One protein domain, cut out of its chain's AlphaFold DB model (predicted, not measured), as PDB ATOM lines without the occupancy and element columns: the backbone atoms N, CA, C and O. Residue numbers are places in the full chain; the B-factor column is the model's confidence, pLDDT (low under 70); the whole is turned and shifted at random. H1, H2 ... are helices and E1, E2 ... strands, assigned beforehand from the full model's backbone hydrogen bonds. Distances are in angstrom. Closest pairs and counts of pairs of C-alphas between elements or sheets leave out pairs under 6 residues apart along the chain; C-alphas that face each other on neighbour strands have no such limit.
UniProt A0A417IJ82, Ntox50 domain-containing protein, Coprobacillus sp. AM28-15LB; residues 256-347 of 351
ATOM      1  N   GLY A 256      14.910  -8.570 -46.198       91.00
ATOM      2  CA  GLY A 256      15.430  -7.974 -47.431       91.00
ATOM      3  C   GLY A 256      15.249  -6.450 -47.541       91.00
ATOM      4  O   GLY A 256      16.070  -5.787 -48.173       91.00
ATOM      5  N   GLN A 257      14.195  -5.875 -46.943       93.19
ATOM      6  CA  GLN A 257      14.033  -4.414 -46.873       93.19
ATOM      7  C   GLN A 257      14.795  -3.820 -45.693       93.19
ATOM      8  O   GLN A 257      15.395  -2.762 -45.859       93.19
ATOM      9  N   GLN A 258      14.804  -4.500 -44.543       95.56
ATOM     10  CA  GLN A 258      15.563  -4.062 -43.376       95.56
ATOM     11  C   GLN A 258      17.056  -3.975 -43.688       95.56
ATOM     12  O   GLN A 258      17.704  -2.991 -43.350       95.56
ATOM     13  N   GLY A 259      17.584  -4.948 -44.429       93.31
ATOM     14  CA  GLY A 259      18.979  -5.014 -44.843       93.31
ATOM     15  C   GLY A 259      19.464  -3.823 -45.675       93.31
ATOM     16  O   GLY A 259      20.664  -3.614 -45.783       93.31
ATOM     17  N   LYS A 260      18.565  -2.993 -46.228       93.88
ATOM     18  CA  LYS A 260      18.936  -1.710 -46.863       93.88
ATOM     19  C   LYS A 260      19.401  -0.652 -45.862       93.88
ATOM     20  O   LYS A 260      19.963   0.359 -46.275       93.88
ATOM     21  N   HIS A 261      19.138  -0.890 -44.582       92.56
ATOM     22  CA  HIS A 261      19.378  -0.012 -43.443       92.56
ATOM     23  C   HIS A 261      20.269  -0.684 -42.382       92.56
ATOM     24  O   HIS A 261      20.240  -0.288 -41.222       92.56
ATOM     25  N   ILE A 262      21.054  -1.700 -42.760       92.25
ATOM     26  CA  ILE A 262      22.032  -2.363 -41.886       92.25
ATOM     27  C   ILE A 262      23.385  -2.341 -42.586       92.25
ATOM     28  O   ILE A 262      23.513  -2.838 -43.706       92.25
ATOM     29  N   LEU A 263      24.386  -1.746 -41.941       88.31
ATOM     30  CA  LEU A 263      25.729  -1.639 -42.501       88.31
ATOM     31  C   LEU A 263      26.357  -3.036 -42.649       88.31
ATOM     32  O   LEU A 263      26.280  -3.854 -41.740       88.31
ATOM     33  N   GLY A 264      26.962  -3.319 -43.806       83.94
ATOM     34  CA  GLY A 264      27.587  -4.618 -44.095       83.94
ATOM     35  C   GLY A 264      26.627  -5.719 -44.564       83.94
ATOM     36  O   GLY A 264      27.086  -6.776 -44.986       83.94
ATOM     37  N   HIS A 265      25.312  -5.480 -44.566       90.50
ATOM     38  CA  HIS A 265      24.349  -6.416 -45.140       90.50
ATOM     39  C   HIS A 265      24.398  -6.391 -46.679       90.50
ATOM     40  O   HIS A 265      24.561  -5.336 -47.289       90.50
ATOM     41  N   ASN A 266      24.162  -7.534 -47.327       89.19
ATOM     42  CA  ASN A 266      24.256  -7.715 -48.789       89.19
ATOM     43  C   ASN A 266      23.377  -6.726 -49.585       89.19
ATOM     44  O   ASN A 266      23.696  -6.345 -50.706       89.19
ATOM     45  N   ASN A 267      22.255  -6.315 -48.985       89.19
ATOM     46  CA  ASN A 267      21.287  -5.367 -49.552       89.19
ATOM     47  C   ASN A 267      21.518  -3.906 -49.128       89.19
ATOM     48  O   ASN A 267      20.677  -3.059 -49.441       89.19
ATOM     49  N   TYR A 268      22.587  -3.606 -48.389       89.94
ATOM     50  CA  TYR A 268      22.856  -2.254 -47.913       89.94
ATOM     51  C   TYR A 268      23.040  -1.295 -49.088       89.94
ATOM     52  O   TYR A 268      23.781  -1.567 -50.033       89.94
ATOM     53  N   ILE A 269      22.368  -0.145 -49.025       84.44
ATOM     54  CA  ILE A 269      22.486   0.899 -50.042       84.44
ATOM     55  C   ILE A 269      23.332   2.020 -49.452       84.44
ATOM     56  O   ILE A 269      22.889   2.720 -48.540       84.44
ATOM     57  N   LYS A 270      24.539   2.205 -49.998       85.81
ATOM     58  CA  LYS A 270      25.452   3.279 -49.586       85.81
ATOM     59  C   LYS A 270      24.738   4.634 -49.638       85.81
ATOM     60  O   LYS A 270      24.063   4.945 -50.617       85.81
ATOM     61  N   GLY A 271      24.894   5.428 -48.580       84.44
ATOM     62  CA  GLY A 271      24.239   6.734 -48.448       84.44
ATOM     63  C   GLY A 271      22.842   6.687 -47.826       84.44
ATOM     64  O   GLY A 271      22.198   7.725 -47.724       84.44
ATOM     65  N   ARG A 272      22.354   5.518 -47.383       87.12
ATOM     66  CA  ARG A 272      21.134   5.432 -46.567       87.12
ATOM     67  C   ARG A 272      21.427   5.407 -45.075       87.12
ATOM     68  O   ARG A 272      22.408   4.805 -44.639       87.12
ATOM     69  N   SER A 273      20.492   5.983 -44.318       92.62
ATOM     70  CA  SER A 273      20.406   5.848 -42.865       92.62
ATOM     71  C   SER A 273      20.422   4.378 -42.454       92.62
ATOM     72  O   SER A 273      19.779   3.557 -43.115       92.62
ATOM     73  N   TYR A 274      21.116   4.051 -41.370       94.69
ATOM     74  CA  TYR A 274      21.311   2.671 -40.932       94.69
ATOM     75  C   TYR A 274      21.283   2.530 -39.412       94.69
ATOM     76  O   TYR A 274      21.523   3.490 -38.687       94.69
ATOM     77  N   ILE A 275      20.971   1.327 -38.946       95.50
ATOM     78  CA  ILE A 275      21.013   0.942 -37.534       95.50
ATOM     79  C   ILE A 275      22.422   0.418 -37.235       95.50
ATOM     80  O   ILE A 275      22.949  -0.377 -38.017       95.50
ATOM     81  N   SER A 276      23.052   0.905 -36.163       90.75
ATOM     82  CA  SER A 276      24.470   0.637 -35.869       90.75
ATOM     83  C   SER A 276      24.703  -0.444 -34.826       90.75
ATOM     84  O   SER A 276      25.716  -1.133 -34.910       90.75
ATOM     85  N   ASN A 277      23.808  -0.588 -33.849       90.44
ATOM     86  CA  ASN A 277      24.055  -1.388 -32.648       90.44
ATOM     87  C   ASN A 277      22.982  -2.460 -32.379       90.44
ATOM     88  O   ASN A 277      22.845  -2.885 -31.238       90.44
ATOM     89  N   ALA A 278      22.224  -2.888 -33.396       91.88
ATOM     90  CA  ALA A 278      21.172  -3.888 -33.218       91.88
ATOM     91  C   ALA A 278      21.160  -4.961 -34.314       91.88
ATOM     92  O   ALA A 278      21.301  -4.684 -35.509       91.88
ATOM     93  N   THR A 279      20.943  -6.196 -33.880       93.75
ATOM     94  CA  THR A 279      20.708  -7.388 -34.698       93.75
ATOM     95  C   THR A 279      19.289  -7.412 -35.276       93.75
ATOM     96  O   THR A 279      18.401  -6.674 -34.848       93.75
ATOM     97  N   MET A 280      19.030  -8.297 -36.248       93.50
ATOM     98  CA  MET A 280      17.677  -8.489 -36.799       93.50
ATOM     99  C   MET A 280      16.664  -8.909 -35.724       93.50
ATOM    100  O   MET A 280      15.511  -8.483 -35.772       93.50
ATOM    101  N   GLU A 281      17.089  -9.713 -34.746       94.81
ATOM    102  CA  GLU A 281      16.243 -10.152 -33.633       94.81
ATOM    103  C   GLU A 281      15.887  -8.984 -32.708       94.81
ATOM    104  O   GLU A 281      14.717  -8.794 -32.376       94.81
ATOM    105  N   GLU A 282      16.859  -8.134 -32.368       95.81
ATOM    106  CA  GLU A 282      16.631  -6.926 -31.563       95.81
ATOM    107  C   GLU A 282      15.744  -5.910 -32.295       95.81
ATOM    108  O   GLU A 282      14.853  -5.308 -31.692       95.81
ATOM    109  N   ILE A 283      15.904  -5.765 -33.615       96.31
ATOM    110  CA  ILE A 283      15.024  -4.928 -34.444       96.31
ATOM    111  C   ILE A 283      13.598  -5.492 -34.466       96.31
ATOM    112  O   ILE A 283      12.633  -4.738 -34.315       96.31
ATOM    113  N   GLN A 284      13.436  -6.810 -34.617       97.44
ATOM    114  CA  GLN A 284      12.127  -7.456 -34.527       97.44
ATOM    115  C   GLN A 284      11.493  -7.235 -33.148       97.44
ATOM    116  O   GLN A 284      10.298  -6.942 -33.067       97.44
ATOM    117  N   GLN A 285      12.275  -7.336 -32.072       96.50
ATOM    118  CA  GLN A 285      11.804  -7.100 -30.711       96.50
ATOM    119  C   GLN A 285      11.385  -5.641 -30.493       96.50
ATOM    120  O   GLN A 285      10.344  -5.388 -29.883       96.50
ATOM    121  N   CYS A 286      12.139  -4.683 -31.036       96.38
ATOM    122  CA  CYS A 286      11.783  -3.265 -31.037       96.38
ATOM    123  C   CYS A 286      10.430  -3.040 -31.736       96.38
ATOM    124  O   CYS A 286       9.522  -2.439 -31.157       96.38
ATOM    125  N   ILE A 287      10.228  -3.617 -32.927       96.69
ATOM    126  CA  ILE A 287       8.946  -3.537 -33.647       96.69
ATOM    127  C   ILE A 287       7.809  -4.132 -32.810       96.69
ATOM    128  O   ILE A 287       6.782  -3.479 -32.634       96.69
ATOM    129  N   SER A 288       7.986  -5.331 -32.251       95.56
ATOM    130  CA  SER A 288       6.981  -5.976 -31.393       95.56
ATOM    131  C   SER A 288       6.653  -5.147 -30.147       95.56
ATOM    132  O   SER A 288       5.515  -5.139 -29.676       95.56
ATOM    133  N   THR A 289       7.644  -4.433 -29.610       95.94
ATOM    134  CA  THR A 289       7.499  -3.607 -28.409       95.94
ATOM    135  C   THR A 289       6.730  -2.324 -28.694       95.94
ATOM    136  O   THR A 289       5.861  -1.959 -27.896       95.94
ATOM    137  N   HIS A 290       7.015  -1.656 -29.812       96.69
ATOM    138  CA  HIS A 290       6.535  -0.297 -30.080       96.69
ATOM    139  C   HIS A 290       5.395  -0.199 -31.091       96.69
ATOM    140  O   HIS A 290       4.729   0.835 -31.130       96.69
ATOM    141  N   ALA A 291       5.133  -1.239 -31.888       96.69
ATOM    142  CA  ALA A 291       4.078  -1.189 -32.894       96.69
ATOM    143  C   ALA A 291       2.710  -0.864 -32.275       96.69
ATOM    144  O   ALA A 291       2.252  -1.517 -31.336       96.69
ATOM    145  N   GLY A 292       2.049   0.153 -32.829       95.94
ATOM    146  CA  GLY A 292       0.773   0.663 -32.340       95.94
ATOM    147  C   GLY A 292       0.873   1.479 -31.047       95.94
ATOM    148  O   GLY A 292      -0.147   1.689 -30.395       95.94
ATOM    149  N   LYS A 293       2.064   1.922 -30.632       95.12
ATOM    150  CA  LYS A 293       2.260   2.744 -29.420       95.12
ATOM    151  C   LYS A 293       2.928   4.089 -29.693       95.12
ATOM    152  O   LYS A 293       2.957   4.935 -28.804       95.12
ATOM    153  N   GLY A 294       3.455   4.279 -30.895       93.62
ATOM    154  CA  GLY A 294       4.129   5.493 -31.321       93.62
ATOM    155  C   GLY A 294       3.187   6.526 -31.937       93.62
ATOM    156  O   GLY A 294       1.957   6.463 -31.839       93.62
ATOM    157  N   ILE A 295       3.793   7.506 -32.601       94.88
ATOM    158  CA  ILE A 295       3.101   8.625 -33.236       94.88
ATOM    159  C   ILE A 295       2.743   8.255 -34.675       94.88
ATOM    160  O   ILE A 295       3.595   8.144 -35.563       94.88
ATOM    161  N   ILE A 296       1.440   8.115 -34.913       96.19
ATOM    162  CA  ILE A 296       0.849   7.831 -36.221       96.19
ATOM    163  C   ILE A 296       1.192   8.942 -37.218       96.19
ATOM    164  O   ILE A 296       0.748  10.082 -37.086       96.19
ATOM    165  N   GLN A 297       1.918   8.594 -38.280       95.38
ATOM    166  CA  GLN A 297       2.223   9.524 -39.358       95.38
ATOM    167  C   GLN A 297       1.081   9.545 -40.382       95.38
ATOM    168  O   GLN A 297       0.460   8.530 -40.715       95.38
ATOM    169  N   ARG A 298       0.801  10.729 -40.925       93.81
ATOM    170  CA  ARG A 298      -0.264  10.936 -41.911       93.81
ATOM    171  C   ARG A 298       0.270  11.618 -43.164       93.81
ATOM    172  O   ARG A 298       1.367  12.173 -43.175       93.81
ATOM    173  N   THR A 299      -0.464  11.502 -44.262       93.31
ATOM    174  CA  THR A 299      -0.214  12.311 -45.461       93.31
ATOM    175  C   THR A 299      -0.654  13.755 -45.219       93.31
ATOM    176  O   THR A 299      -1.352  14.036 -44.247       93.31
ATOM    177  N   VAL A 300      -0.320  14.664 -46.141       89.44
ATOM    178  CA  VAL A 300      -0.806  16.061 -46.121       89.44
ATOM    179  C   VAL A 300      -2.341  16.128 -46.061       89.44
ATOM    180  O   VAL A 300      -2.905  17.013 -45.432       89.44
ATOM    181  N   ASN A 301      -3.023  15.127 -46.629       88.75
ATOM    182  CA  ASN A 301      -4.483  15.017 -46.617       88.75
ATOM    183  C   ASN A 301      -5.039  14.355 -45.335       88.75
ATOM    184  O   ASN A 301      -6.222  14.031 -45.278       88.75
ATOM    185  N   GLY A 302      -4.199  14.081 -44.330       87.50
ATOM    186  CA  GLY A 302      -4.597  13.478 -43.053       87.50
ATOM    187  C   GLY A 302      -4.830  11.961 -43.087       87.50
ATOM    188  O   GLY A 302      -5.246  11.370 -42.086       87.50
ATOM    189  N   ASN A 303      -4.548  11.295 -44.207       92.38
ATOM    190  CA  ASN A 303      -4.741   9.850 -44.334       92.38
ATOM    191  C   ASN A 303      -3.586   9.080 -43.689       92.38
ATOM    192  O   ASN A 303      -2.443   9.532 -43.732       92.38
ATOM    193  N   TRP A 304      -3.881   7.906 -43.123       94.62
ATOM    194  CA  TRP A 304      -2.856   6.973 -42.647       94.62
ATOM    195  C   TRP A 304      -1.869   6.663 -43.774       94.62
ATOM    196  O   TRP A 304      -2.285   6.335 -44.886       94.62
ATOM    197  N   ASN A 305      -0.572   6.798 -43.504       95.19
ATOM    198  CA  ASN A 305       0.469   6.642 -44.520       95.19
ATOM    199  C   ASN A 305       1.313   5.365 -44.337       95.19
ATOM    200  O   ASN A 305       2.364   5.243 -44.966       95.19
ATOM    201  N   ASN A 306       0.842   4.427 -43.505       96.88
ATOM    202  CA  ASN A 306       1.537   3.190 -43.138       96.88
ATOM    203  C   ASN A 306       2.866   3.408 -42.400       96.88
ATOM    204  O   ASN A 306       3.776   2.593 -42.546       96.88
ATOM    205  N   LYS A 307       3.005   4.502 -41.641       97.19
ATOM    206  CA  LYS A 307       4.230   4.809 -40.898       97.19
ATOM    207  C   LYS A 307       3.944   5.264 -39.475       97.19
ATOM    208  O   LYS A 307       3.129   6.152 -39.258       97.19
ATOM    209  N   GLU A 308       4.668   4.716 -38.518       97.12
ATOM    210  CA  GLU A 308       4.612   5.138 -37.117       97.12
ATOM    211  C   GLU A 308       5.995   5.597 -36.677       97.12
ATOM    212  O   GLU A 308       6.985   4.935 -36.977       97.12
ATOM    213  N   LEU A 309       6.063   6.752 -36.021       97.50
ATOM    214  CA  LEU A 309       7.282   7.244 -35.397       97.50
ATOM    215  C   LEU A 309       7.376   6.686 -33.978       97.50
ATOM    216  O   LEU A 309       6.441   6.834 -33.197       97.50
ATOM    217  N   ILE A 310       8.512   6.081 -33.659       97.44
ATOM    218  CA  ILE A 310       8.823   5.530 -32.341       97.44
ATOM    219  C   ILE A 310      10.147   6.103 -31.835       97.44
ATOM    220  O   ILE A 310      10.968   6.588 -32.623       97.44
ATOM    221  N   ILE A 311      10.351   6.015 -30.524       96.75
ATOM    222  CA  ILE A 311      11.612   6.344 -29.863       96.75
ATOM    223  C   ILE A 311      12.050   5.110 -29.081       96.75
ATOM    224  O   ILE A 311      11.267   4.570 -28.300       96.75
ATOM    225  N   ASP A 312      13.281   4.663 -29.310       95.75
ATOM    226  CA  ASP A 312      13.900   3.569 -28.567       95.75
ATOM    227  C   ASP A 312      15.320   3.969 -28.164       95.75
ATOM    228  O   ASP A 312      16.237   3.959 -28.983       95.75
ATOM    229  N   GLU A 313      15.487   4.340 -26.896       94.75
ATOM    230  CA  GLU A 313      16.764   4.811 -26.342       94.75
ATOM    231  C   GLU A 313      17.839   3.712 -26.297       94.75
ATOM    232  O   GLU A 313      19.020   4.013 -26.160       94.75
ATOM    233  N   ASN A 314      17.462   2.436 -26.435       93.12
ATOM    234  CA  ASN A 314      18.427   1.333 -26.444       93.12
ATOM    235  C   ASN A 314      18.996   1.067 -27.844       93.12
ATOM    236  O   ASN A 314      19.956   0.313 -27.988       93.12
ATOM    237  N   MET A 315      18.408   1.670 -28.881       94.19
ATOM    238  CA  MET A 315      18.808   1.466 -30.267       94.19
ATOM    239  C   MET A 315      19.384   2.745 -30.859       94.19
ATOM    240  O   MET A 315      18.790   3.819 -30.794       94.19
ATOM    241  N   GLU A 316      20.537   2.612 -31.496       95.81
ATOM    242  CA  GLU A 316      21.229   3.678 -32.196       95.81
ATOM    243  C   GLU A 316      21.032   3.521 -33.703       95.81
ATOM    244  O   GLU A 316      21.320   2.487 -34.318       95.81
ATOM    245  N   GLY A 317      20.529   4.584 -34.316       95.25
ATOM    246  CA  GLY A 317      20.517   4.753 -35.754       95.25
ATOM    247  C   GLY A 317      21.332   5.969 -36.158       95.25
ATOM    248  O   GLY A 317      21.433   6.944 -35.421       95.25
ATOM    249  N   TYR A 318      21.859   5.945 -37.372       96.12
ATOM    250  CA  TYR A 318      22.491   7.096 -37.996       96.12
ATOM    251  C   TYR A 318      21.674   7.531 -39.201       96.12
ATOM    252  O   TYR A 318      21.353   6.723 -40.076       96.12
ATOM    253  N   VAL A 319      21.341   8.817 -39.254       95.25
ATOM    254  CA  VAL A 319      20.770   9.461 -40.437       95.25
ATOM    255  C   VAL A 319      21.881  10.182 -41.176       95.25
ATOM    256  O   VAL A 319      22.629  10.941 -40.572       95.25
ATOM    257  N   ILE A 320      21.969   9.927 -42.480       90.19
ATOM    258  CA  ILE A 320      22.874  10.644 -43.374       90.19
ATOM    259  C   ILE A 320      22.108  11.853 -43.909       90.19
ATOM    260  O   ILE A 320      21.047  11.684 -44.518       90.19
ATOM    261  N   ASP A 321      22.600  13.056 -43.622       86.12
ATOM    262  CA  ASP A 321      22.023  14.288 -44.158       86.12
ATOM    263  C   ASP A 321      22.437  14.534 -45.624       86.12
ATOM    264  O   ASP A 321      23.097  13.705 -46.255       86.12
ATOM    265  N   ILE A 322      22.002  15.659 -46.200       84.56
ATOM    266  CA  ILE A 322      22.289  15.988 -47.605       84.56
ATOM    267  C   ILE A 322      23.778  16.254 -47.867       84.56
ATOM    268  O   ILE A 322      24.238  16.058 -48.991       84.56
ATOM    269  N   ASP A 323      24.517  16.645 -46.830       87.12
ATOM    270  CA  ASP A 323      25.943  16.960 -46.877       87.12
ATOM    271  C   ASP A 323      26.811  15.721 -46.580       87.12
ATOM    272  O   ASP A 323      28.036  15.761 -46.699       87.12
ATOM    273  N   GLY A 324      26.181  14.591 -46.238       83.38
ATOM    274  CA  GLY A 324      26.843  13.328 -45.933       83.38
ATOM    275  C   GLY A 324      27.246  13.166 -44.466       83.38
ATOM    276  O   GLY A 324      27.923  12.188 -44.139       83.38
ATOM    277  N   ASN A 325      26.834  14.075 -43.576       90.25
ATOM    278  CA  ASN A 325      27.123  13.963 -42.150       90.25
ATOM    279  C   ASN A 325      26.276  12.862 -41.511       90.25
ATOM    280  O   ASN A 325      25.095  12.687 -41.821       90.25
ATOM    281  N   LEU A 326      26.886  12.143 -40.569       93.06
ATOM    282  CA  LEU A 326      26.227  11.114 -39.775       93.06
ATOM    283  C   LEU A 326      25.653  11.731 -38.502       93.06
ATOM    284  O   LEU A 326      26.394  12.203 -37.642       93.06
ATOM    285  N   ILE A 327      24.329  11.691 -38.368       95.88
ATOM    286  CA  ILE A 327      23.615  12.217 -37.205       95.88
ATOM    287  C   ILE A 327      23.017  11.044 -36.429       95.88
ATOM    288  O   ILE A 327      22.131  10.350 -36.935       95.88
ATOM    289  N   LEU A 328      23.503  10.835 -35.202       96.25
ATOM    290  CA  LEU A 328      22.971   9.840 -34.269       96.25
ATOM    291  C   LEU A 328      21.508  10.156 -33.915       96.25
ATOM    292  O   LEU A 328      21.141  11.311 -33.687       96.25
ATOM    293  N   THR A 329      20.665   9.128 -33.856       96.31
ATOM    294  CA  THR A 329      19.257   9.234 -33.471       96.31
ATOM    295  C   THR A 329      18.765   7.970 -32.770       96.31
ATOM    296  O   THR A 329      19.134   6.858 -33.138       96.31
ATOM    297  N   HIS A 330      17.854   8.166 -31.819       96.44
ATOM    298  CA  HIS A 330      17.052   7.116 -31.176       96.44
ATOM    299  C   HIS A 330      15.609   7.098 -31.704       96.44
ATOM    300  O   HIS A 330      14.719   6.472 -31.134       96.44
ATOM    301  N   ARG A 331      15.346   7.841 -32.789       97.38
ATOM    302  CA  ARG A 331      14.032   7.934 -33.427       97.38
ATOM    303  C   ARG A 331      13.993   7.086 -34.680       97.38
ATOM    304  O   ARG A 331      14.858   7.199 -35.555       97.38
ATOM    305  N   PHE A 332      12.916   6.326 -34.822       97.44
ATOM    306  CA  PHE A 332      12.740   5.408 -35.936       97.44
ATOM    307  C   PHE A 332      11.335   5.494 -36.513       97.44
ATOM    308  O   PHE A 332      10.367   5.779 -35.813       97.44
ATOM    309  N   ILE A 333      11.217   5.232 -37.810       97.81
ATOM    310  CA  ILE A 333       9.934   5.018 -38.468       97.81
ATOM    311  C   ILE A 333       9.737   3.522 -38.673       97.81
ATOM    312  O   ILE A 333      10.511   2.896 -39.401       97.81
ATOM    313  N   ILE A 334       8.665   2.972 -38.108       97.88
ATOM    314  CA  ILE A 334       8.155   1.663 -38.508       97.88
ATOM    315  C   ILE A 334       7.353   1.851 -39.790       97.88
ATOM    316  O   ILE A 334       6.390   2.616 -39.835       97.88
ATOM    317  N   HIS A 335       7.748   1.148 -40.841       97.88
ATOM    318  CA  HIS A 335       7.025   1.085 -42.099       97.88
ATOM    319  C   HIS A 335       6.186  -0.187 -42.159       97.88
ATOM    320  O   HIS A 335       6.725  -1.294 -42.168       97.88
ATOM    321  N   TYR A 336       4.874  -0.019 -42.277       97.62
ATOM    322  CA  TYR A 336       3.915  -1.113 -42.292       97.62
ATOM    323  C   TYR A 336       3.531  -1.561 -43.701       97.62
ATOM    324  O   TYR A 336       3.378  -0.765 -44.628       97.62
ATOM    325  N   SER A 337       3.294  -2.862 -43.834       95.19
ATOM    326  CA  SER A 337       2.606  -3.478 -44.964       95.19
ATOM    327  C   SER A 337       1.662  -4.534 -44.413       95.19
ATOM    328  O   SER A 337       2.071  -5.309 -43.553       95.19
ATOM    329  N   LYS A 338       0.416  -4.582 -44.901       93.12
ATOM    330  CA  LYS A 338      -0.549  -5.585 -44.425       93.12
ATOM    331  C   LYS A 338      -0.045  -7.006 -44.683       93.12
ATOM    332  O   LYS A 338      -0.065  -7.816 -43.768       93.12
ATOM    333  N   ASP A 339       0.526  -7.252 -45.864       93.81
ATOM    334  CA  ASP A 339       0.914  -8.611 -46.272       93.81
ATOM    335  C   ASP A 339       2.425  -8.859 -46.184       93.81
ATOM    336  O   ASP A 339       2.877  -9.944 -45.827       93.81
ATOM    337  N   LYS A 340       3.238  -7.851 -46.528       94.31
ATOM    338  CA  LYS A 340       4.673  -8.052 -46.825       94.31
ATOM    339  C   LYS A 340       5.595  -8.032 -45.600       94.31
ATOM    340  O   LYS A 340       6.780  -8.302 -45.773       94.31
ATOM    341  N   GLY A 341       5.094  -7.656 -44.427       94.25
ATOM    342  CA  GLY A 341       5.915  -7.430 -43.237       94.25
ATOM    343  C   GLY A 341       6.352  -5.974 -43.057       94.25
ATOM    344  O   GLY A 341       6.062  -5.102 -43.887       94.25
ATOM    345  N   THR A 342       7.071  -5.715 -41.972       97.31
ATOM    346  CA  THR A 342       7.515  -4.386 -41.531       97.31
ATOM    347  C   THR A 342       9.012  -4.176 -41.731       97.31
ATOM    348  O   THR A 342       9.769  -5.114 -41.962       97.31
ATOM    349  N   HIS A 343       9.465  -2.926 -41.686       97.00
ATOM    350  CA  HIS A 343      10.882  -2.599 -41.506       97.00
ATOM    351  C   HIS A 343      11.015  -1.279 -40.749       97.00
ATOM    352  O   HIS A 343      10.085  -0.469 -40.734       97.00
ATOM    353  N   LEU A 344      12.171  -1.080 -40.133       97.31
ATOM    354  CA  LEU A 344      12.495   0.028 -39.254       97.31
ATOM    355  C   LEU A 344      13.584   0.898 -39.884       97.31
ATOM    356  O   LEU A 344      14.605   0.387 -40.351       97.31
ATOM    357  N   VAL A 345      13.368   2.214 -39.904       96.44
ATOM    358  CA  VAL A 345      14.282   3.172 -40.542       96.44
ATOM    359  C   VAL A 345      14.623   4.312 -39.577       96.44
ATOM    360  O   VAL A 345      13.695   4.974 -39.107       96.44
ATOM    361  N   PRO A 346      15.913   4.602 -39.312       97.00
ATOM    362  CA  PRO A 346      16.313   5.761 -38.514       97.00
ATOM    363  C   PRO A 346      15.829   7.081 -39.118       97.00
ATOM    364  O   PRO A 346      15.824   7.258 -40.341       97.00
ATOM    365  N   THR A 347      15.440   8.031 -38.270       95.94
ATOM    366  CA  THR A 347      14.896   9.324 -38.703       95.94
ATOM    367  C   THR A 347      15.287  10.471 -37.773       95.94
ATOM    368  O   THR A 347      15.546  10.273 -36.591       95.94
TER     369      THR A 347
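AT A GLANCE: This is residues 256 to 347 of the 351 residues of the protein "Ntox50 domain-containing protein" of Coprobacillus sp. AM28-15LB (UniProt A0A417IJ82). A strongly twisted sheet of four strands, E1, E2, E5 and E6, has helix H2 lying across one face, and a small two-stranded hairpin, E3 and E4, turns away from it where E4 runs on into E5. The short helix H1 sits by the edge strand E6, and the long link after it, residues 262 to 279, pairs briefly with E3 through residues 274 to 275. The printed part has 92 residues, with two named helices and six named strands in the order H1, H2, E1, E2, E3, E4, E5, E6, and its class is mixed, helices and strands. The larger sheet has the order E1, E2, E5, E6 and is antiparallel, as is the pair E3 and E4. The whole is compact, with a radius of gyration of the C-alphas of 13.0 A and spans of 33 by 30 by 25 A.

IN THESE COORDINATES: H1 is residues 256 to 261, beginning at C-alpha 256 at (15.430, -7.974, -47.431), and is 9.7 A long. H2 is residues 280 to 290, 15.4 A long. E1 is residues 295 to 298, with C-alpha 295 at (3.101, 8.625, -33.236), 9.6 A long. E2, residues 304 to 311, is 19.3 A long. E3 is residues 317 to 320, 9.9 A, and E4 is residues 326 to 329, 9.6 A. E5, residues 331 to 335, is 13.1 A long. E6, residues 343 to 346, is 10.4 A long and ends at C-alpha 346 at (16.313, 5.761, -38.514).

HOW THE PARTS SIT: E1 and E2 form a hairpin, with N 295 and O 309 2.8 A apart. E2 and E5 are antiparallel, with N 334 and O 308 2.8 A apart. E5 and E6 form a hairpin, with N 333 and O 345 2.8 A apart. The sheet is only just strongly twisted, its C-alphas lying up to 4.1 A off the best plane. H2 is on this sheet at a height of 8.2 A, only just over E6 with 3 of its C-alphas, and runs across the strands, at 76 degrees to E6 on the local plane. The closest C-alphas of H2 and E6 are those of Ile 283 and Leu 344, 7.4 A apart. H1 only grazes the sheet; its closest C-alpha to E6 is Gln 258, 5.2 A from that of His 343. H1 and H2 are only just apart, at 8.2 A. E3 and E4 form a hairpin, with N 329 and O 317 2.8 A apart. E4 runs on into E5 at 84 degrees across a break of 1 residue. The closest C-alphas of E3 and E6 are those of Gly 317 and Pro 346, 5.1 A apart. Every O i to N i+4 pair of H2 is within hydrogen-bond range; H1 has 0 of 2, and 2 of 3 O i to N i+3 pairs.

THE WHOLE: The two C-alphas farthest apart, those of Gly 264 and Asn 301, are 37.7 A apart. The printed part has no cut. The link from H1 to H2 is long. The mean pLDDT of the printed part is 93.6, and no printed residue is under 70.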